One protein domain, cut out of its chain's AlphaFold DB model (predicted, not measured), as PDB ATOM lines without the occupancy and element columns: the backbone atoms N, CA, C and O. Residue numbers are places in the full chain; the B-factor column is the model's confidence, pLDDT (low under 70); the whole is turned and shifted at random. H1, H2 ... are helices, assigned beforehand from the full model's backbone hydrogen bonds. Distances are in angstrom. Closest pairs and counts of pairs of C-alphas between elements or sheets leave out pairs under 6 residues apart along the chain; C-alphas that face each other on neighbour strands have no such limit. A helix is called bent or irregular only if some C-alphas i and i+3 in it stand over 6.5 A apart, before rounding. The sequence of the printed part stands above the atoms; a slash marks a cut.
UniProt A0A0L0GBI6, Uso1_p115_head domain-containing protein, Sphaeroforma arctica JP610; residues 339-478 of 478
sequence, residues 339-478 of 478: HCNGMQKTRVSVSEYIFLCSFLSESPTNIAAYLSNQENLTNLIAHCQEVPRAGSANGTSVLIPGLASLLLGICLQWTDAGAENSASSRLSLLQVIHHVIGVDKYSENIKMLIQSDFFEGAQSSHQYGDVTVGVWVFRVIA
ATOM      1  N   HIS A 339     359.086 103.506 312.703       66.00
ATOM      2  CA  HIS A 339     357.930 102.692 313.066       66.00
ATOM      3  C   HIS A 339     357.598 102.748 314.569       66.00
ATOM      4  O   HIS A 339     356.578 102.207 315.001       66.00
ATOM      5  N   CYS A 340     358.434 103.401 315.385       66.44
ATOM      6  CA  CYS A 340     358.217 103.524 316.822       66.44
ATOM      7  C   CYS A 340     357.143 104.573 317.137       66.44
ATOM      8  O   CYS A 340     357.269 105.754 316.810       66.44
ATOM      9  N   ASN A 341     356.116 104.151 317.873       64.19
ATOM     10  CA  ASN A 341     355.092 105.025 318.435       64.19
ATOM     11  C   ASN A 341     355.271 105.141 319.957       64.19
ATOM     12  O   ASN A 341     355.624 104.171 320.622       64.19
ATOM     13  N   GLY A 342     354.996 106.320 320.526       69.50
ATOM     14  CA  GLY A 342     354.975 106.535 321.980       69.50
ATOM     15  C   GLY A 342     356.057 107.478 322.514       69.50
ATOM     16  O   GLY A 342     356.717 108.194 321.763       69.50
ATOM     17  N   MET A 343     356.222 107.498 323.842       70.81
ATOM     18  CA  MET A 343     357.029 108.500 324.561       70.81
ATOM     19  C   MET A 343     358.526 108.479 324.210       70.81
ATOM     20  O   MET A 343     359.202 109.491 324.371       70.81
ATOM     21  N   GLN A 344     359.049 107.347 323.727       77.44
ATOM     22  CA  GLN A 344     360.463 107.208 323.363       77.44
ATOM     23  C   GLN A 344     360.766 107.628 321.916       77.44
ATOM     24  O   GLN A 344     361.944 107.742 321.582       77.44
ATOM     25  N   LYS A 345     359.744 107.905 321.080       82.38
ATOM     26  CA  LYS A 345     359.908 108.176 319.638       82.38
ATOM     27  C   LYS A 345     361.002 109.209 319.376       82.38
ATOM     28  O   LYS A 345     361.960 108.909 318.679       82.38
ATOM     29  N   THR A 346     360.917 110.387 319.999       83.81
ATOM     30  CA  THR A 346     361.886 111.468 319.764       83.81
ATOM     31  C   THR A 346     363.317 111.059 320.090       83.81
ATOM     32  O   THR A 346     364.223 111.337 319.313       83.81
ATOM     33  N   ARG A 347     363.531 110.374 321.218       84.75
ATOM     34  CA  ARG A 347     364.865 109.941 321.649       84.75
ATOM     35  C   ARG A 347     365.450 108.930 320.666       84.75
ATOM     36  O   ARG A 347     366.548 109.154 320.172       84.75
ATOM     37  N   VAL A 348     364.699 107.873 320.360       86.94
ATOM     38  CA  VAL A 348     365.126 106.803 319.445       86.94
ATOM     39  C   VAL A 348     365.395 107.377 318.046       86.94
ATOM     40  O   VAL A 348     366.472 107.155 317.495       86.94
ATOM     41  N   SER A 349     364.492 108.211 317.513       87.88
ATOM     42  CA  SER A 349     364.676 108.854 316.205       87.88
ATOM     43  C   SER A 349     365.931 109.722 316.158       87.88
ATOM     44  O   SER A 349     366.705 109.626 315.212       87.88
ATOM     45  N   VAL A 350     366.172 110.551 317.179       88.06
ATOM     46  CA  VAL A 350     367.373 111.394 317.225       88.06
ATOM     47  C   VAL A 350     368.640 110.529 317.259       88.06
ATOM     48  O   VAL A 350     369.555 110.796 316.485       88.06
ATOM     49  N   SER A 351     368.700 109.461 318.065       87.06
ATOM     50  CA  SER A 351     369.862 108.554 318.082       87.06
ATOM     51  C   SER A 351     370.107 107.819 316.764       87.06
ATOM     52  O   SER A 351     371.263 107.657 316.364       87.06
ATOM     53  N   GLU A 352     369.053 107.418 316.056       89.69
ATOM     54  CA  GLU A 352     369.185 106.811 314.731       89.69
ATOM     55  C   GLU A 352     369.695 107.828 313.704       89.69
ATOM     56  O   GLU A 352     370.627 107.525 312.964       89.69
ATOM     57  N   TYR A 353     369.185 109.065 313.707       90.75
ATOM     58  CA  TYR A 353     369.695 110.121 312.827       90.75
ATOM     59  C   TYR A 353     371.175 110.423 313.055       90.75
ATOM     60  O   TYR A 353     371.918 110.612 312.092       90.75
ATOM     61  N   ILE A 354     371.622 110.436 314.312       87.38
ATOM     62  CA  ILE A 354     373.035 110.597 314.673       87.38
ATOM     63  C   ILE A 354     373.892 109.506 314.025       87.38
ATOM     64  O   ILE A 354     374.941 109.785 313.423       87.38
ATOM     65  N   PHE A 355     373.430 108.263 314.141       92.12
ATOM     66  CA  PHE A 355     374.084 107.120 313.529       92.12
ATOM     67  C   PHE A 355     374.088 107.228 312.007       92.12
ATOM     68  O   PHE A 355     375.154 107.105 311.407       92.12
ATOM     69  N   LEU A 356     372.948 107.528 311.383       93.25
ATOM     70  CA  LEU A 356     372.827 107.663 309.932       93.25
ATOM     71  C   LEU A 356     373.737 108.767 309.388       93.25
ATOM     72  O   LEU A 356     374.454 108.533 308.419       93.25
ATOM     73  N   CYS A 357     373.799 109.930 310.043       92.38
ATOM     74  CA  CYS A 357     374.716 111.002 309.648       92.38
ATOM     75  C   CYS A 357     376.173 110.516 309.675       92.38
ATOM     76  O   CYS A 357     376.928 110.742 308.729       92.38
ATOM     77  N   SER A 358     376.562 109.774 310.717       90.75
ATOM     78  CA  SER A 358     377.910 109.200 310.835       90.75
ATOM     79  C   SER A 358     378.178 108.094 309.804       90.75
ATOM     80  O   SER A 358     379.290 107.988 309.280       90.75
ATOM     81  N   PHE A 359     377.172 107.267 309.512       94.06
ATOM     82  CA  PHE A 359     377.246 106.104 308.630       94.06
ATOM     83  C   PHE A 359     377.276 106.475 307.145       94.06
ATOM     84  O   PHE A 359     377.982 105.816 306.376       94.06
ATOM     85  N   LEU A 360     376.544 107.521 306.751       93.38
ATOM     86  CA  LEU A 360     376.435 107.985 305.366       93.38
ATOM     87  C   LEU A 360     377.497 109.022 304.987       93.38
ATOM     88  O   LEU A 360     377.888 109.082 303.824       93.38
ATOM     89  N   SER A 361     377.994 109.811 305.947       90.81
ATOM     90  CA  SER A 361     379.042 110.803 305.671       90.81
ATOM     91  C   SER A 361     380.265 110.154 305.018       90.81
ATOM     92  O   SER A 361     380.684 109.075 305.446       90.81
ATOM     93  N   GLU A 362     380.824 110.783 303.981       89.31
ATOM     94  CA  GLU A 362     382.012 110.310 303.249       89.31
ATOM     95  C   GLU A 362     381.894 108.855 302.733       89.31
ATOM     96  O   GLU A 362     382.892 108.143 302.624       89.31
ATOM     97  N   SER A 363     380.675 108.364 302.461       91.38
ATOM     98  CA  SER A 363     380.447 106.971 302.045       91.38
ATOM     99  C   SER A 363     379.372 106.845 300.950       91.38
ATOM    100  O   SER A 363     378.218 106.510 301.247       91.38
ATOM    101  N   PRO A 364     379.735 107.051 299.665       90.88
ATOM    102  CA  PRO A 364     378.795 106.976 298.538       90.88
ATOM    103  C   PRO A 364     378.069 105.628 298.430       90.88
ATOM    104  O   PRO A 364     376.879 105.571 298.129       90.88
ATOM    105  N   THR A 365     378.746 104.522 298.750       91.25
ATOM    106  CA  THR A 365     378.155 103.171 298.738       91.25
ATOM    107  C   THR A 365     377.050 103.005 299.779       91.25
ATOM    108  O   THR A 365     376.036 102.367 299.508       91.25
ATOM    109  N   ASN A 366     377.235 103.572 300.975       92.69
ATOM    110  CA  ASN A 366     376.242 103.483 302.042       92.69
ATOM    111  C   ASN A 366     375.037 104.363 301.712       92.69
ATOM    112  O   ASN A 366     373.905 103.963 301.971       92.69
ATOM    113  N   ILE A 367     375.281 105.527 301.099       92.62
ATOM    114  CA  ILE A 367     374.226 106.407 300.587       92.62
ATOM    115  C   ILE A 367     373.415 105.683 299.513       92.62
ATOM    116  O   ILE A 367     372.191 105.657 299.598       92.62
ATOM    117  N   ALA A 368     374.073 105.022 298.556       90.81
ATOM    118  CA  ALA A 368     373.392 104.238 297.528       90.81
ATOM    119  C   ALA A 368     372.527 103.119 298.133       90.81
ATOM    120  O   ALA A 368     371.379 102.944 297.732       90.81
ATOM    121  N   ALA A 369     373.037 102.399 299.137       91.62
ATOM    122  CA  ALA A 369     372.266 101.369 299.830       91.62
ATOM    123  C   ALA A 369     371.066 101.954 300.595       91.62
ATOM    124  O   ALA A 369     369.971 101.402 300.511       91.62
ATOM    125  N   TYR A 370     371.232 103.093 301.275       92.31
ATOM    126  CA  TYR A 370     370.145 103.786 301.972       92.31
ATOM    127  C   TYR A 370     369.056 104.278 301.011       92.31
ATOM    128  O   TYR A 370     367.875 104.037 301.255       92.31
ATOM    129  N   LEU A 371     369.445 104.906 299.897       90.75
ATOM    130  CA  LEU A 371     368.522 105.463 298.905       90.75
ATOM    131  C   LEU A 371     367.915 104.418 297.956       90.75
ATOM    132  O   LEU A 371     366.980 104.746 297.227       90.75
ATOM    133  N   SER A 372     368.418 103.180 297.948       89.31
ATOM    134  CA  SER A 372     367.828 102.090 297.162       89.31
ATOM    135  C   SER A 372     366.417 101.706 297.625       89.31
ATOM    136  O   SER A 372     365.622 101.227 296.818       89.31
ATOM    137  N   ASN A 373     366.085 101.951 298.899       87.75
ATOM    138  CA  ASN A 373     364.728 101.813 299.414       87.75
ATOM    139  C   ASN A 373     364.018 103.176 299.350       87.75
ATOM    140  O   ASN A 373     364.376 104.111 300.067       87.75
ATOM    141  N   GLN A 374     362.992 103.286 298.504       85.88
ATOM    142  CA  GLN A 374     362.230 104.527 298.314       85.88
ATOM    143  C   GLN A 374     361.492 104.982 299.583       85.88
ATOM    144  O   GLN A 374     361.255 106.181 299.766       85.88
ATOM    145  N   GLU A 375     361.162 104.052 300.482       88.06
ATOM    146  CA  GLU A 375     360.524 104.360 301.762       88.06
ATOM    147  C   GLU A 375     361.430 105.228 302.644       88.06
ATOM    148  O   GLU A 375     360.962 106.180 303.266       88.06
ATOM    149  N   ASN A 376     362.744 104.992 302.608       89.56
ATOM    150  CA  ASN A 376     363.717 105.767 303.375       89.56
ATOM    151  C   ASN A 376     363.708 107.244 302.976       89.56
ATOM    152  O   ASN A 376     363.668 108.121 303.839       89.56
ATOM    153  N   LEU A 377     363.702 107.525 301.668       89.69
ATOM    154  CA  LEU A 377     363.631 108.894 301.159       89.69
ATOM    155  C   LEU A 377     362.275 109.534 301.477       89.69
ATOM    156  O   LEU A 377     362.223 110.698 301.868       89.69
ATOM    157  N   THR A 378     361.187 108.774 301.364       90.44
ATOM    158  CA  THR A 378     359.833 109.259 301.676       90.44
ATOM    159  C   THR A 378     359.712 109.656 303.150       90.44
ATOM    160  O   THR A 378     359.262 110.762 303.455       90.44
ATOM    161  N   ASN A 379     360.195 108.810 304.063       89.62
ATOM    162  CA  ASN A 379     360.215 109.084 305.500       89.62
ATOM    163  C   ASN A 379     361.121 110.275 305.842       89.62
ATOM    164  O   ASN A 379     360.761 111.120 306.663       89.62
ATOM    165  N   LEU A 380     362.276 110.386 305.178       91.81
ATOM    166  CA  LEU A 380     363.187 111.515 305.346       91.81
ATOM    167  C   LEU A 380     362.533 112.845 304.948       91.81
ATOM    168  O   LEU A 380     362.634 113.822 305.692       91.81
ATOM    169  N   ILE A 381     361.841 112.878 303.806       92.50
ATOM    170  CA  ILE A 381     361.104 114.057 303.330       92.50
ATOM    171  C   ILE A 381     359.984 114.416 304.309       92.50
ATOM    172  O   ILE A 381     359.867 115.581 304.689       92.50
ATOM    173  N   ALA A 382     359.208 113.426 304.760       91.75
ATOM    174  CA  ALA A 382     358.124 113.642 305.715       91.75
ATOM    175  C   ALA A 382     358.635 114.290 307.013       91.75
ATOM    176  O   ALA A 382     358.061 115.273 307.474       91.75
ATOM    177  N   HIS A 383     359.760 113.812 307.556       91.25
ATOM    178  CA  HIS A 383     360.385 114.408 308.739       91.25
ATOM    179  C   HIS A 383     360.962 115.811 308.486       91.25
ATOM    180  O   HIS A 383     360.912 116.652 309.378       91.25
ATOM    181  N   CYS A 384     361.450 116.122 307.279       92.25
ATOM    182  CA  CYS A 384     361.852 117.495 306.932       92.25
ATOM    183  C   CYS A 384     360.659 118.468 306.910       92.25
ATOM    184  O   CYS A 384     360.813 119.653 307.215       92.25
ATOM    185  N   GLN A 385     359.478 117.973 306.536       92.00
ATOM    186  CA  GLN A 385     358.234 118.743 306.469       92.00
ATOM    187  C   GLN A 385     357.471 118.783 307.801       92.00
ATOM    188  O   GLN A 385     356.474 119.503 307.904       92.00
ATOM    189  N   GLU A 386     357.918 118.052 308.829       88.25
ATOM    190  CA  GLU A 386     357.294 118.103 310.148       88.25
ATOM    191  C   GLU A 386     357.308 119.539 310.691       88.25
ATOM    192  O   GLU A 386     358.337 120.217 310.770       88.25
ATOM    193  N   VAL A 387     356.122 120.019 311.065       81.19
ATOM    194  CA  VAL A 387     355.955 121.345 311.656       81.19
ATOM    195  C   VAL A 387     356.252 121.246 313.154       81.19
ATOM    196  O   VAL A 387     355.596 120.455 313.843       81.19
ATOM    197  N   PRO A 388     357.194 122.049 313.686       72.94
ATOM    198  CA  PRO A 388     357.451 122.104 315.117       72.94
ATOM    199  C   PRO A 388     356.156 122.417 315.871       72.94
ATOM    200  O   PRO A 388     355.497 123.428 315.626       72.94
ATOM    201  N   ARG A 389     355.750 121.527 316.779       68.44
ATOM    202  CA  ARG A 389     354.528 121.731 317.565       68.44
ATOM    203  C   ARG A 389     354.777 122.822 318.602       68.44
ATOM    204  O   ARG A 389     355.571 122.627 319.524       68.44
ATOM    205  N   ALA A 390     354.061 123.938 318.479       52.56
ATOM    206  CA  ALA A 390     354.035 124.978 319.502       52.56
ATOM    207  C   ALA A 390     353.603 124.363 320.849       52.56
ATOM    208  O   ALA A 390     352.558 123.720 320.931       52.56
ATOM    209  N   GLY A 391     354.436 124.508 321.884       54.12
ATOM    210  CA  GLY A 391     354.205 123.918 323.209       54.12
ATOM    211  C   GLY A 391     354.915 122.585 323.483       54.12
ATOM    212  O   GLY A 391     354.715 122.006 324.548       54.12
ATOM    213  N   SER A 392     355.764 122.086 322.572       58.88
ATOM    214  CA  SER A 392     356.685 120.987 322.893       58.88
ATOM    215  C   SER A 392     357.638 121.417 324.012       58.88
ATOM    216  O   SER A 392     358.386 122.385 323.863       58.88
ATOM    217  N   ALA A 393     357.605 120.698 325.137       52.03
ATOM    218  CA  ALA A 393     358.526 120.927 326.240       52.03
ATOM    219  C   ALA A 393     359.982 120.882 325.730       52.03
ATOM    220  O   ALA A 393     360.393 119.942 325.041       52.03
ATOM    221  N   ASN A 394     360.747 121.918 326.078       57.66
ATOM    222  CA  ASN A 394     362.198 122.022 325.902       57.66
ATOM    223  C   ASN A 394     362.708 122.089 324.450       57.66
ATOM    224  O   ASN A 394     363.838 121.694 324.200       57.66
ATOM    225  N   GLY A 395     361.912 122.527 323.468       68.62
ATOM    226  CA  GLY A 395     362.419 122.757 322.101       68.62
ATOM    227  C   GLY A 395     362.763 121.490 321.302       68.62
ATOM    228  O   GLY A 395     363.209 121.582 320.165       68.62
ATOM    229  N   THR A 396     362.490 120.292 321.830       76.56
ATOM    230  CA  THR A 396     362.822 118.999 321.189       76.56
ATOM    231  C   THR A 396     362.188 118.796 319.808       76.56
ATOM    232  O   THR A 396     362.706 118.034 318.993       76.56
ATOM    233  N   SER A 397     361.094 119.507 319.515       82.19
ATOM    234  CA  SER A 397     360.398 119.452 318.224       82.19
ATOM    235  C   SER A 397     361.223 119.921 317.017       82.19
ATOM    236  O   SER A 397     360.862 119.581 315.896       82.19
ATOM    237  N   VAL A 398     362.323 120.661 317.222       88.00
ATOM    238  CA  VAL A 398     363.193 121.115 316.116       88.00
ATOM    239  C   VAL A 398     364.257 120.082 315.728       88.00
ATOM    240  O   VAL A 398     364.831 120.167 314.645       88.00
ATOM    241  N   LEU A 399     364.513 119.085 316.588       88.19
ATOM    242  CA  LEU A 399     365.626 118.148 316.420       88.19
ATOM    243  C   LEU A 399     365.427 117.203 315.233       88.19
ATOM    244  O   LEU A 399     366.335 117.056 314.421       88.19
ATOM    245  N   ILE A 400     364.252 116.576 315.118       89.81
ATOM    246  CA  ILE A 400     363.963 115.623 314.033       89.81
ATOM    247  C   ILE A 400     363.990 116.321 312.661       89.81
ATOM    248  O   ILE A 400     364.759 115.867 311.812       89.81
ATOM    249  N   PRO A 401     363.267 117.441 312.430       91.94
ATOM    250  CA  PRO A 401     363.327 118.144 311.145       91.94
ATOM    251  C   PRO A 401     364.730 118.647 310.804       91.94
ATOM    252  O   PRO A 401     365.164 118.557 309.652       91.94
ATOM    253  N   GLY A 402     365.462 119.145 311.804       92.50
ATOM    254  CA  GLY A 402     366.839 119.602 311.653       92.50
ATOM    255  C   GLY A 402     367.795 118.487 311.232       92.50
ATOM    256  O   GLY A 402     368.516 118.626 310.245       92.50
ATOM    257  N   LEU A 403     367.782 117.358 311.948       92.06
ATOM    258  CA  LEU A 403     368.648 116.210 311.666       92.06
ATOM    259  C   LEU A 403     368.275 115.498 310.359       92.06
ATOM    260  O   LEU A 403     369.163 115.053 309.635       92.06
ATOM    261  N   ALA A 404     366.986 115.437 310.020       93.56
ATOM    262  CA  ALA A 404     366.524 114.955 308.722       93.56
ATOM    263  C   ALA A 404     367.064 115.833 307.579       93.56
ATOM    264  O   ALA A 404     367.614 115.319 306.602       93.56
ATOM    265  N   SER A 405     366.991 117.158 307.736       94.31
ATOM    266  CA  SER A 405     367.520 118.116 306.754       94.31
ATOM    267  C   SER A 405     369.046 118.007 306.625       94.31
ATOM    268  O   SER A 405     369.584 118.046 305.514       94.31
ATOM    269  N   LEU A 406     369.755 117.788 307.738       94.06
ATOM    270  CA  LEU A 406     371.192 117.514 307.731       94.06
ATOM    271  C   LEU A 406     371.525 116.221 306.976       94.06
ATOM    272  O   LEU A 406     372.393 116.236 306.107       94.06
ATOM    273  N   LEU A 407     370.833 115.117 307.274       93.62
ATOM    274  CA  LEU A 407     371.064 113.833 306.613       93.62
ATOM    275  C   LEU A 407     370.821 113.933 305.102       93.62
ATOM    276  O   LEU A 407     371.620 113.424 304.319       93.62
ATOM    277  N   LEU A 408     369.768 114.645 304.685       94.06
ATOM    278  CA  LEU A 408     369.512 114.933 303.274       94.06
ATOM    279  C   LEU A 408     370.657 115.739 302.641       94.06
ATOM    280  O   LEU A 408     371.066 115.441 301.519       94.06
ATOM    281  N   GLY A 409     371.217 116.709 303.371       92.31
ATOM    282  CA  GLY A 409     372.410 117.454 302.959       92.31
ATOM    283  C   GLY A 409     373.651 116.569 302.805       92.31
ATOM    284  O   GLY A 409     374.377 116.700 301.822       92.31
ATOM    285  N   ILE A 410     373.867 115.617 303.718       91.44
ATOM    286  CA  ILE A 410     374.956 114.629 303.641       91.44
ATOM    287  C   ILE A 410     374.791 113.738 302.405       91.44
ATOM    288  O   ILE A 410     375.747 113.565 301.646       91.44
ATOM    289  N   CYS A 411     373.583 113.213 302.174       92.06
ATOM    290  CA  CYS A 411     373.265 112.437 300.977       92.06
ATOM    291  C   CYS A 411     373.539 113.257 299.715       92.06
ATOM    292  O   CYS A 411     374.201 112.772 298.805       92.06
ATOM    293  N   LEU A 412     373.095 114.516 299.671       91.12
ATOM    294  CA  LEU A 412     373.334 115.403 298.540       91.12
ATOM    295  C   LEU A 412     374.835 115.610 298.286       91.12
ATOM    296  O   LEU A 412     375.279 115.491 297.143       91.12
ATOM    297  N   GLN A 413     375.603 115.916 299.334       89.50
ATOM    298  CA  GLN A 413     377.026 116.249 299.253       89.50
ATOM    299  C   GLN A 413     377.877 115.092 298.724       89.50
ATOM    300  O   GLN A 413     378.766 115.325 297.908       89.50
ATOM    301  N   TRP A 414     377.597 113.868 299.176       87.25
ATOM    302  CA  TRP A 414     378.423 112.686 298.910       87.25
ATOM    303  C   TRP A 414     377.808 111.690 297.915       87.25
ATOM    304  O   TRP A 414     378.348 110.601 297.733       87.25
ATOM    305  N   THR A 415     376.703 112.041 297.252       86.44
ATOM    306  CA  THR A 415     376.213 111.290 296.085       86.44
ATOM    307  C   THR A 415     377.034 111.666 294.853       86.44
ATOM    308  O   THR A 415     377.127 112.845 294.503       86.44
ATOM    309  N   ASP A 416     377.598 110.663 294.176       69.94
ATOM    310  CA  ASP A 416     378.399 110.860 292.966       69.94
ATOM    311  C   ASP A 416     377.595 111.553 291.855       69.94
ATOM    312  O   ASP A 416     376.460 111.184 291.542       69.94
ATOM    313  N   ALA A 417     378.219 112.536 291.201       59.53
ATOM    314  CA  ALA A 417     377.612 113.279 290.097       59.53
ATOM    315  C   ALA A 417     377.333 112.409 288.852       59.53
ATOM    316  O   ALA A 417     376.502 112.775 288.032       59.53
ATOM    317  N   GLY A 418     377.994 111.251 288.715       53.22
ATOM    318  CA  GLY A 418     377.910 110.391 287.527       53.22
ATOM    319  C   GLY A 418     376.653 109.516 287.419       53.22
ATOM    320  O   GLY A 418     376.469 108.849 286.404       53.22
ATOM    321  N   ALA A 419     375.783 109.492 288.434       55.84
ATOM    322  CA  ALA A 419     374.549 108.701 288.438       55.84
ATOM    323  C   ALA A 419     373.345 109.505 287.904       55.84
ATOM    324  O   ALA A 419     372.309 109.578 288.559       55.84
ATOM    325  N   GLU A 420     373.471 110.128 286.728       52.03
ATOM    326  CA  GLU A 420     372.499 111.112 286.207       52.03
ATOM    327  C   GLU A 420     371.091 110.547 285.909       52.03
ATOM    328  O   GLU A 420     370.147 111.317 285.769       52.03
ATOM    329  N   ASN A 421     370.911 109.217 285.884       52.50
ATOM    330  CA  ASN A 421     369.658 108.561 285.471       52.50
ATOM    331  C   ASN A 421     368.947 107.736 286.564       52.50
ATOM    332  O   ASN A 421     368.048 106.955 286.246       52.50
ATOM    333  N   SER A 422     369.320 107.859 287.843       63.47
ATOM    334  CA  SER A 422     368.619 107.173 288.942       63.47
ATOM    335  C   SER A 422     367.733 108.133 289.745       63.47
ATOM    336  O   SER A 422     368.050 109.310 289.903       63.47
ATOM    337  N   ALA A 423     366.627 107.631 290.310       60.97
ATOM    338  CA  ALA A 423     365.767 108.397 291.230       60.97
ATOM    339  C   ALA A 423     366.511 108.875 292.499       60.97
ATOM    340  O   ALA A 423     366.041 109.755 293.214       60.97
ATOM    341  N   SER A 424     367.687 108.299 292.754       70.44
ATOM    342  CA  SER A 424     368.606 108.624 293.845       70.44
ATOM    343  C   SER A 424     369.749 109.549 293.394       70.44
ATOM    344  O   SER A 424     370.734 109.690 294.115       70.44
ATOM    345  N   SER A 425     369.662 110.142 292.196       81.88
ATOM    346  CA  SER A 425     370.688 111.045 291.672       81.88
ATOM    347  C   SER A 425     370.773 112.339 292.483       81.88
ATOM    348  O   SER A 425     369.795 112.802 293.079       81.88
ATOM    349  N   ARG A 426     371.940 112.991 292.438       84.56
ATOM    350  CA  ARG A 426     372.142 114.307 293.061       84.56
ATOM    351  C   ARG A 426     371.117 115.342 292.570       84.56
ATOM    352  O   ARG A 426     370.622 116.131 293.370       84.56
ATOM    353  N   LEU A 427     370.769 115.320 291.279       84.88
ATOM    354  CA  LEU A 427     369.760 116.213 290.694       84.88
ATOM    355  C   LEU A 427     368.363 115.943 291.258       84.88
ATOM    356  O   LEU A 427     367.659 116.888 291.607       84.88
ATOM    357  N   SER A 428     367.978 114.674 291.404       86.44
ATOM    358  CA  SER A 428     366.694 114.297 292.004       86.44
ATOM    359  C   SER A 428     366.596 114.757 293.462       86.44
ATOM    360  O   SER A 428     365.579 115.324 293.856       86.44
ATOM    361  N   LEU A 429     367.667 114.612 294.251       89.62
ATOM    362  CA  LEU A 429     367.709 115.117 295.630       89.62
ATOM    363  C   LEU A 429     367.604 116.652 295.694       89.62
ATOM    364  O   LEU A 429     366.886 117.181 296.542       89.62
ATOM    365  N   LEU A 430     368.253 117.378 294.775       89.38
ATOM    366  CA  LEU A 430     368.088 118.834 294.660       89.38
ATOM    367  C   LEU A 430     366.647 119.218 294.315       89.38
ATOM    368  O   LEU A 430     366.095 120.131 294.925       89.38
ATOM    369  N   GLN A 431     366.020 118.514 293.372       90.25
ATOM    370  CA  GLN A 431     364.624 118.749 293.002       90.25
ATOM    371  C   GLN A 431     363.675 118.510 294.179       90.25
ATOM    372  O   GLN A 431     362.741 119.286 294.363       90.25
ATOM    373  N   VAL A 432     363.935 117.500 295.014       91.81
ATOM    374  CA  VAL A 432     363.188 117.275 296.260       91.81
ATOM    375  C   VAL A 432     363.308 118.484 297.196       91.81
ATOM    376  O   VAL A 432     362.293 118.969 297.698       91.81
ATOM    377  N   ILE A 433     364.515 119.023 297.397       92.38
ATOM    378  CA  ILE A 433     364.713 120.213 298.241       92.38
ATOM    379  C   ILE A 433     363.977 121.426 297.657       92.38
ATOM    380  O   ILE A 433     363.288 122.131 298.390       92.38
ATOM    381  N   HIS A 434     364.072 121.662 296.348       92.62
ATOM    382  CA  HIS A 434     363.467 122.831 295.708       92.62
ATOM    383  C   HIS A 434     361.940 122.764 295.611       92.62
ATOM    384  O   HIS A 434     361.274 123.761 295.883       92.62
ATOM    385  N   HIS A 435     361.388 121.622 295.199       92.38
ATOM    386  CA  HIS A 435     359.976 121.509 294.822       92.38
ATOM    387  C   HIS A 435     359.097 120.852 295.885       92.38
ATOM    388  O   HIS A 435     357.896 121.112 295.896       92.38
ATOM    389  N   VAL A 436     359.658 120.007 296.757       93.62
ATOM    390  CA  VAL A 436     358.879 119.264 297.762       93.62
ATOM    391  C   VAL A 436     359.036 119.880 299.149       93.62
ATOM    392  O   VAL A 436     358.042 120.151 299.817       93.62
ATOM    393  N   ILE A 437     360.271 120.117 299.595       93.88
ATOM    394  CA  ILE A 437     360.535 120.668 300.936       93.88
ATOM    395  C   ILE A 437     360.456 122.202 300.925       93.88
ATOM    396  O   ILE A 437     359.866 122.796 301.823       93.88
ATOM    397  N   GLY A 438     361.023 122.834 299.899       94.81
ATOM    398  CA  GLY A 438     361.239 124.276 299.827       94.81
ATOM    399  C   GLY A 438     362.582 124.673 300.448       94.81
ATOM    400  O   GLY A 438     362.906 124.285 301.572       94.81
ATOM    401  N   VAL A 439     363.363 125.475 299.718       93.88
ATOM    402  CA  VAL A 439     364.713 125.904 300.135       93.88
ATOM    403  C   VAL A 439     364.673 126.666 301.459       93.88
ATOM    404  O   VAL A 439     365.467 126.376 302.348       93.88
ATOM    405  N   ASP A 440     363.709 127.574 301.625       94.31
ATOM    406  CA  ASP A 440     363.571 128.367 302.851       94.31
ATOM    407  C   ASP A 440     363.324 127.476 304.070       94.31
ATOM    408  O   ASP A 440     363.979 127.632 305.099       94.31
ATOM    409  N   LYS A 441     362.439 126.480 303.930       93.06
ATOM    410  CA  LYS A 441     362.121 125.526 304.997       93.06
ATOM    411  C   LYS A 441     363.319 124.641 305.340       93.06
ATOM    412  O   LYS A 441     363.607 124.421 306.514       93.06
ATOM    413  N   TYR A 442     364.035 124.161 304.325       94.38
ATOM    414  CA  TYR A 442     365.263 123.387 304.500       94.38
ATOM    415  C   TYR A 442     366.329 124.182 305.273       94.38
ATOM    416  O   TYR A 442     366.873 123.700 306.269       94.38
ATOM    417  N   SER A 443     366.592 125.423 304.854       93.19
ATOM    418  CA  SER A 443     367.552 126.312 305.516       93.19
ATOM    419  C   SER A 443     367.118 126.689 306.935       93.19
ATOM    420  O   SER A 443     367.954 126.734 307.839       93.19
ATOM    421  N   GLU A 444     365.824 126.919 307.156       93.31
ATOM    422  CA  GLU A 444     365.264 127.198 308.477       93.31
ATOM    423  C   GLU A 444     365.452 126.015 309.436       93.31
ATOM    424  O   GLU A 444     365.924 126.218 310.554       93.31
ATOM    425  N   ASN A 445     365.162 124.783 309.003       92.44
ATOM    426  CA  ASN A 445     365.333 123.584 309.828       92.44
ATOM    427  C   ASN A 445     366.785 123.421 310.315       92.44
ATOM    428  O   ASN A 445     367.014 123.136 311.492       92.44
ATOM    429  N   ILE A 446     367.770 123.628 309.433       90.62
ATOM    430  CA  ILE A 446     369.198 123.564 309.795       90.62
ATOM    431  C   ILE A 446     369.554 124.680 310.779       90.62
ATOM    432  O   ILE A 446     370.214 124.434 311.788       90.62
ATOM    433  N   LYS A 447     369.090 125.907 310.518       90.38
ATOM    434  CA  LYS A 447     369.333 127.050 311.401       90.38
ATOM    435  C   LYS A 447     368.763 126.810 312.802       90.38
ATOM    436  O   LYS A 447     369.460 127.050 313.783       90.38
ATOM    437  N   MET A 448     367.534 126.307 312.897       89.56
ATOM    438  CA  MET A 448     366.887 125.991 314.175       89.56
ATOM    439  C   MET A 448     367.598 124.866 314.929       89.56
ATOM    440  O   MET A 448     367.670 124.917 316.154       89.56
ATOM    441  N   LEU A 449     368.150 123.870 314.225       87.81
ATOM    442  CA  LEU A 449     368.963 122.830 314.856       87.81
ATOM    443  C   LEU A 449     370.203 123.429 315.526       87.81
ATOM    444  O   LEU A 449     370.457 123.139 316.691       87.81
ATOM    445  N   ILE A 450     370.940 124.276 314.802       85.94
ATOM    446  CA  ILE A 450     372.167 124.922 315.294       85.94
ATOM    447  C   ILE A 450     371.874 125.833 316.493       85.94
ATOM    448  O   ILE A 450     372.651 125.867 317.437       85.94
ATOM    449  N   GLN A 451     370.744 126.542 316.470       86.88
ATOM    450  CA  GLN A 451     370.314 127.447 317.544       86.88
ATOM    451  C   GLN A 451     369.639 126.734 318.726       86.88
ATOM    452  O   GLN A 451     369.163 127.394 319.645       86.88
ATOM    453  N   SER A 452     369.512 125.406 318.693       84.81
ATOM    454  CA  SER A 452     368.871 124.677 319.784       84.81
ATOM    455  C   SER A 452     369.791 124.585 321.003       84.81
ATOM    456  O   SER A 452     370.979 124.299 320.861       84.81
ATOM    457  N   ASP A 453     369.224 124.705 322.208       83.25
ATOM    458  CA  ASP A 453     369.966 124.542 323.471       83.25
ATOM    459  C   ASP A 453     370.713 123.196 323.539       83.25
ATOM    460  O   ASP A 453     371.788 123.089 324.129       83.25
ATOM    461  N   PHE A 454     370.163 122.153 322.902       80.56
ATOM    462  CA  PHE A 454     370.807 120.843 322.793       80.56
ATOM    463  C   PHE A 454     372.086 120.888 321.950       80.56
ATOM    464  O   PHE A 454     373.066 120.236 322.308       80.56
ATOM    465  N   PHE A 455     372.079 121.636 320.843       77.81
ATOM    466  CA  PHE A 455     373.247 121.817 319.985       77.81
ATOM    467  C   PHE A 455     374.294 122.694 320.674       77.81
ATOM    468  O   PHE A 455     375.452 122.289 320.781       77.81
ATOM    469  N   GLU A 456     373.889 123.856 321.192       78.81
ATOM    470  CA  GLU A 456     374.797 124.789 321.865       78.81
ATOM    471  C   GLU A 456     375.439 124.149 323.100       78.81
ATOM    472  O   GLU A 456     376.661 124.187 323.247       78.81
ATOM    473  N   GLY A 457     374.644 123.471 323.937       71.56
ATOM    474  CA  GLY A 457     375.135 122.770 325.123       71.56
ATOM    475  C   GLY A 457     376.108 121.637 324.788       71.56
ATOM    476  O   GLY A 457     377.119 121.446 325.471       71.56
ATOM    477  N   ALA A 458     375.854 120.906 323.701       69.94
ATOM    478  CA  ALA A 458     376.765 119.879 323.214       69.94
ATOM    479  C   ALA A 458     378.045 120.468 322.593       69.94
ATOM    480  O   ALA A 458     379.111 119.871 322.707       69.94
ATOM    481  N   GLN A 459     377.985 121.647 321.972       66.56
ATOM    482  CA  GLN A 459     379.169 122.334 321.460       66.56
ATOM    483  C   GLN A 459     380.025 122.910 322.598       66.56
ATOM    484  O   GLN A 459     381.249 122.765 322.575       66.56
ATOM    485  N   SER A 460     379.403 123.536 323.601       58.69
ATOM    486  CA  SER A 460     380.084 124.218 324.710       58.69
ATOM    487  C   SER A 460     380.685 123.271 325.748       58.69
ATOM    488  O   SER A 460     381.600 123.661 326.476       58.69
ATOM    489  N   SER A 461     380.219 122.021 325.812       57.81
ATOM    490  CA  SER A 461     380.786 120.954 326.651       57.81
ATOM    491  C   SER A 461     382.124 120.450 326.080       57.81
ATOM    492  O   SER A 461     382.338 119.286 325.765       57.81
ATOM    493  N   HIS A 462     383.094 121.359 325.954       45.53
ATOM    494  CA  HIS A 462     384.505 121.035 325.724       45.53
ATOM    495  C   HIS A 462     385.202 120.495 326.980       45.53
ATOM    496  O   HIS A 462     386.341 120.032 326.904       45.53
ATOM    497  N   GLN A 463     384.529 120.551 328.131       42.06
ATOM    498  CA  GLN A 463     384.966 119.911 329.360       42.06
ATOM    499  C   GLN A 463     384.245 118.576 329.487       42.06
ATOM    500  O   GLN A 463     383.132 118.505 329.987       42.06
ATOM    501  N   TYR A 464     384.940 117.501 329.129       45.22
ATOM    502  CA  TYR A 464     384.576 116.123 329.474       45.22
ATOM    503  C   TYR A 464     384.554 115.857 331.007       45.22
ATOM    504  O   TYR A 464     384.499 114.709 331.448       45.22
ATOM    505  N   GLY A 465     384.626 116.920 331.823       37.12
ATOM    506  CA  GLY A 465     384.583 116.973 333.287       37.12
ATOM    507  C   GLY A 465     383.187 116.795 333.869       37.12
ATOM    508  O   GLY A 465     383.035 116.016 334.807       37.12
ATOM    509  N   ASP A 466     382.190 117.435 333.256       31.86
ATOM    510  CA  ASP A 466     380.777 117.200 333.536       31.86
ATOM    511  C   ASP A 466     380.270 116.190 332.519       31.86
ATOM    512  O   ASP A 466     380.336 116.410 331.310       31.86
ATOM    513  N   VAL A 467     379.817 115.040 333.001       36.00
ATOM    514  CA  VAL A 467     379.409 113.896 332.188       36.00
ATOM    515  C   VAL A 467     378.138 114.242 331.398       36.00
ATOM    516  O   VAL A 467     377.027 113.869 331.750       36.00
ATOM    517  N   THR A 468     378.296 114.979 330.300       33.94
ATOM    518  CA  THR A 468     377.259 115.221 329.297       33.94
ATOM    519  C   THR A 468     377.689 114.559 327.997       33.94
ATOM    520  O   THR A 468     378.465 115.069 327.194       33.94
ATOM    521  N   VAL A 469     377.185 113.341 327.816       37.19
ATOM    522  CA  VAL A 469     377.205 112.620 326.546       37.19
ATOM    523  C   VAL A 469     376.344 113.375 325.541       37.19
ATOM    524  O   VAL A 469     375.156 113.576 325.770       37.19
ATOM    525  N   GLY A 470     376.934 113.772 324.413       37.00
ATOM    526  CA  GLY A 470     376.196 114.442 323.336       37.00
ATOM    527  C   GLY A 470     377.027 115.317 322.400       37.00
ATOM    528  O   GLY A 470     376.541 115.676 321.336       37.00
ATOM    529  N   VAL A 471     378.289 115.607 322.733       38.97
ATOM    530  CA  VAL A 471     379.148 116.571 322.010       38.97
ATOM    531  C   VAL A 471     379.317 116.273 320.510       38.97
ATOM    532  O   VAL A 471     379.503 117.180 319.701       38.97
ATOM    533  N   TRP A 472     379.291 115.003 320.096       42.31
ATOM    534  CA  TRP A 472     379.886 114.623 318.809       42.31
ATOM    535  C   TRP A 472     378.968 114.565 317.593       42.31
ATOM    536  O   TRP A 472     379.482 114.659 316.480       42.31
ATOM    537  N   VAL A 473     377.650 114.480 317.765       36.56
ATOM    538  CA  VAL A 473     376.685 114.619 316.650       36.56
ATOM    539  C   VAL A 473     376.924 115.917 315.884       36.56
ATOM    540  O   VAL A 473     376.761 116.003 314.671       36.56
ATOM    541  N   PHE A 474     377.353 116.931 316.623       40.41
ATOM    542  CA  PHE A 474     377.303 118.318 316.217       40.41
ATOM    543  C   PHE A 474     378.624 118.827 315.630       40.41
ATOM    544  O   PHE A 474     378.652 119.887 315.018       40.41
ATOM    545  N   ARG A 475     379.702 118.027 315.692       34.06
ATOM    546  CA  ARG A 475     380.947 118.277 314.938       34.06
ATOM    547  C   ARG A 475     380.853 117.920 313.450       34.06
ATOM    548  O   ARG A 475     381.772 118.240 312.721       34.06
ATOM    549  N   VAL A 476     379.785 117.251 313.004       30.28
ATOM    550  CA  VAL A 476     379.488 117.062 311.566       30.28
ATOM    551  C   VAL A 476     378.816 118.312 310.970       30.28
ATOM    552  O   VAL A 476     378.769 118.467 309.755       30.28
ATOM    553  N   ILE A 477     378.292 119.202 311.823       30.20
ATOM    554  CA  ILE A 477     377.594 120.436 311.431       30.20
ATOM    555  C   ILE A 477     378.547 121.647 311.361       30.20
ATOM    556  O   ILE A 477     378.234 122.607 310.659       30.20
ATOM    557  N   ALA A 478     379.689 121.604 312.058       24.94
ATOM    558  CA  ALA A 478     380.755 122.613 312.007       24.94
ATOM    559  C   ALA A 478     381.854 122.188 311.032       24.94
ATOM    560  O   ALA A 478     382.348 123.067 310.291       24.94
TER     561      ALA A 478
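This is residues 339 to 478 of the 478 residues of the protein "Uso1_p115_head domain-containing protein" of Sphaeroforma arctica JP610 (UniProt A0A0L0GBI6). What does this part of the model look like? A long helix, H4, runs through the middle, with H1 alongside it on one side and H6 crossing it on the opposite side; H3 packs slantwise on H4, H5 folds back from its last part, and H2 meets its last residues. Beyond the last residue of H6, H7 and the short H8 make a small pair, joined by a long loop, residues 461 to 472. What is it made of, and how large is it? The printed part has 140 residues, with eight named helices, H1 to H8 in that order along the chain, and no named strand; the class is all helix. It is compact, with a radius of gyration of the C-alphas of 15.4 A, but elongated in outline, with spans of 49 by 32 by 28 A.

Where do the first helices lie? H1 is residues 345 to 360, 21.8 A from first to last C-alpha, beginning at C-alpha 345 at (359.908, 108.176, 319.638). H2 is residues 364 to 371, and H3 is residues 374 to 384, 15.6 A long. Where is the longest helix? H4 is residues 393 to 414, 34.8 A from C-alpha 393 at (358.526, 120.927, 326.240) to C-alpha 414 at (378.423, 112.686, 298.910). It is irregular: C-alphas 394 and 397 are 8.3 A apart. Which helices follow? H5 is residues 426 to 437, 15.4 A long, and it is neither bent nor irregular, but only just: C-alphas 434 and 437 are 6.4 A apart. H6 is residues 439 to 450, 16.9 A long, and H7 is residues 453 to 460. H8 is residues 473 to 476, ending at C-alpha 476 at (379.488, 117.062, 311.566).

What touches the hub? H4 is the hub, touching five other helices: H1 runs the same way at a shallow tilt of 21 degrees, its closest C-alphas, Cys 357 and Leu 407, 5.5 A apart. H6 runs opposite ways to H4 at a steep tilt of 61 degrees, with Gly 402 and Asn 445 closest at 4.6 A between C-alphas. H3 also touches H4 with a steep tilt of 46 degrees, opposite ways, the closest C-alphas being Cys 384 and Pro 401 at 4.5 A. What meets the last part of H4? H4 and H5 form a hairpin at a shallow tilt of 30 degrees, with the C-alphas of Leu 412 and Arg 426 closest at 5.7 A. H2 and H4 only just touch, with 3 pairs of C-alphas within 8 A, the closest being Pro 364 and Trp 414 at 5.7 A. Where are H7 and H8? They touch, with the C-alphas of Phe 455 and Phe 474 closest at 6.5 A, while H7 and H1 are apart. Do the backbones close their hydrogen-bond pairs? Every O i to N i+4 pair is within hydrogen-bond range in H1, H2, H3, H6 and H7, against 13 of 18 in H4 and 7 of 8 in H5; H8 is too short for such a pair.

How far does it reach? The two C-alphas farthest apart are those of Asn 421 and Gly 465, 50.8 A, and the printed part has no cut. Which links are long? Those from H4 to H5, 11 residues, and from H7 to H8, 12 residues, are long. Where is confidence low? The mean pLDDT of the printed part is 77.8, and it is under 70 in residues 339 to 342, 389 to 395, 416 to 423 and 458 to 478, the last of these the chain's last residue.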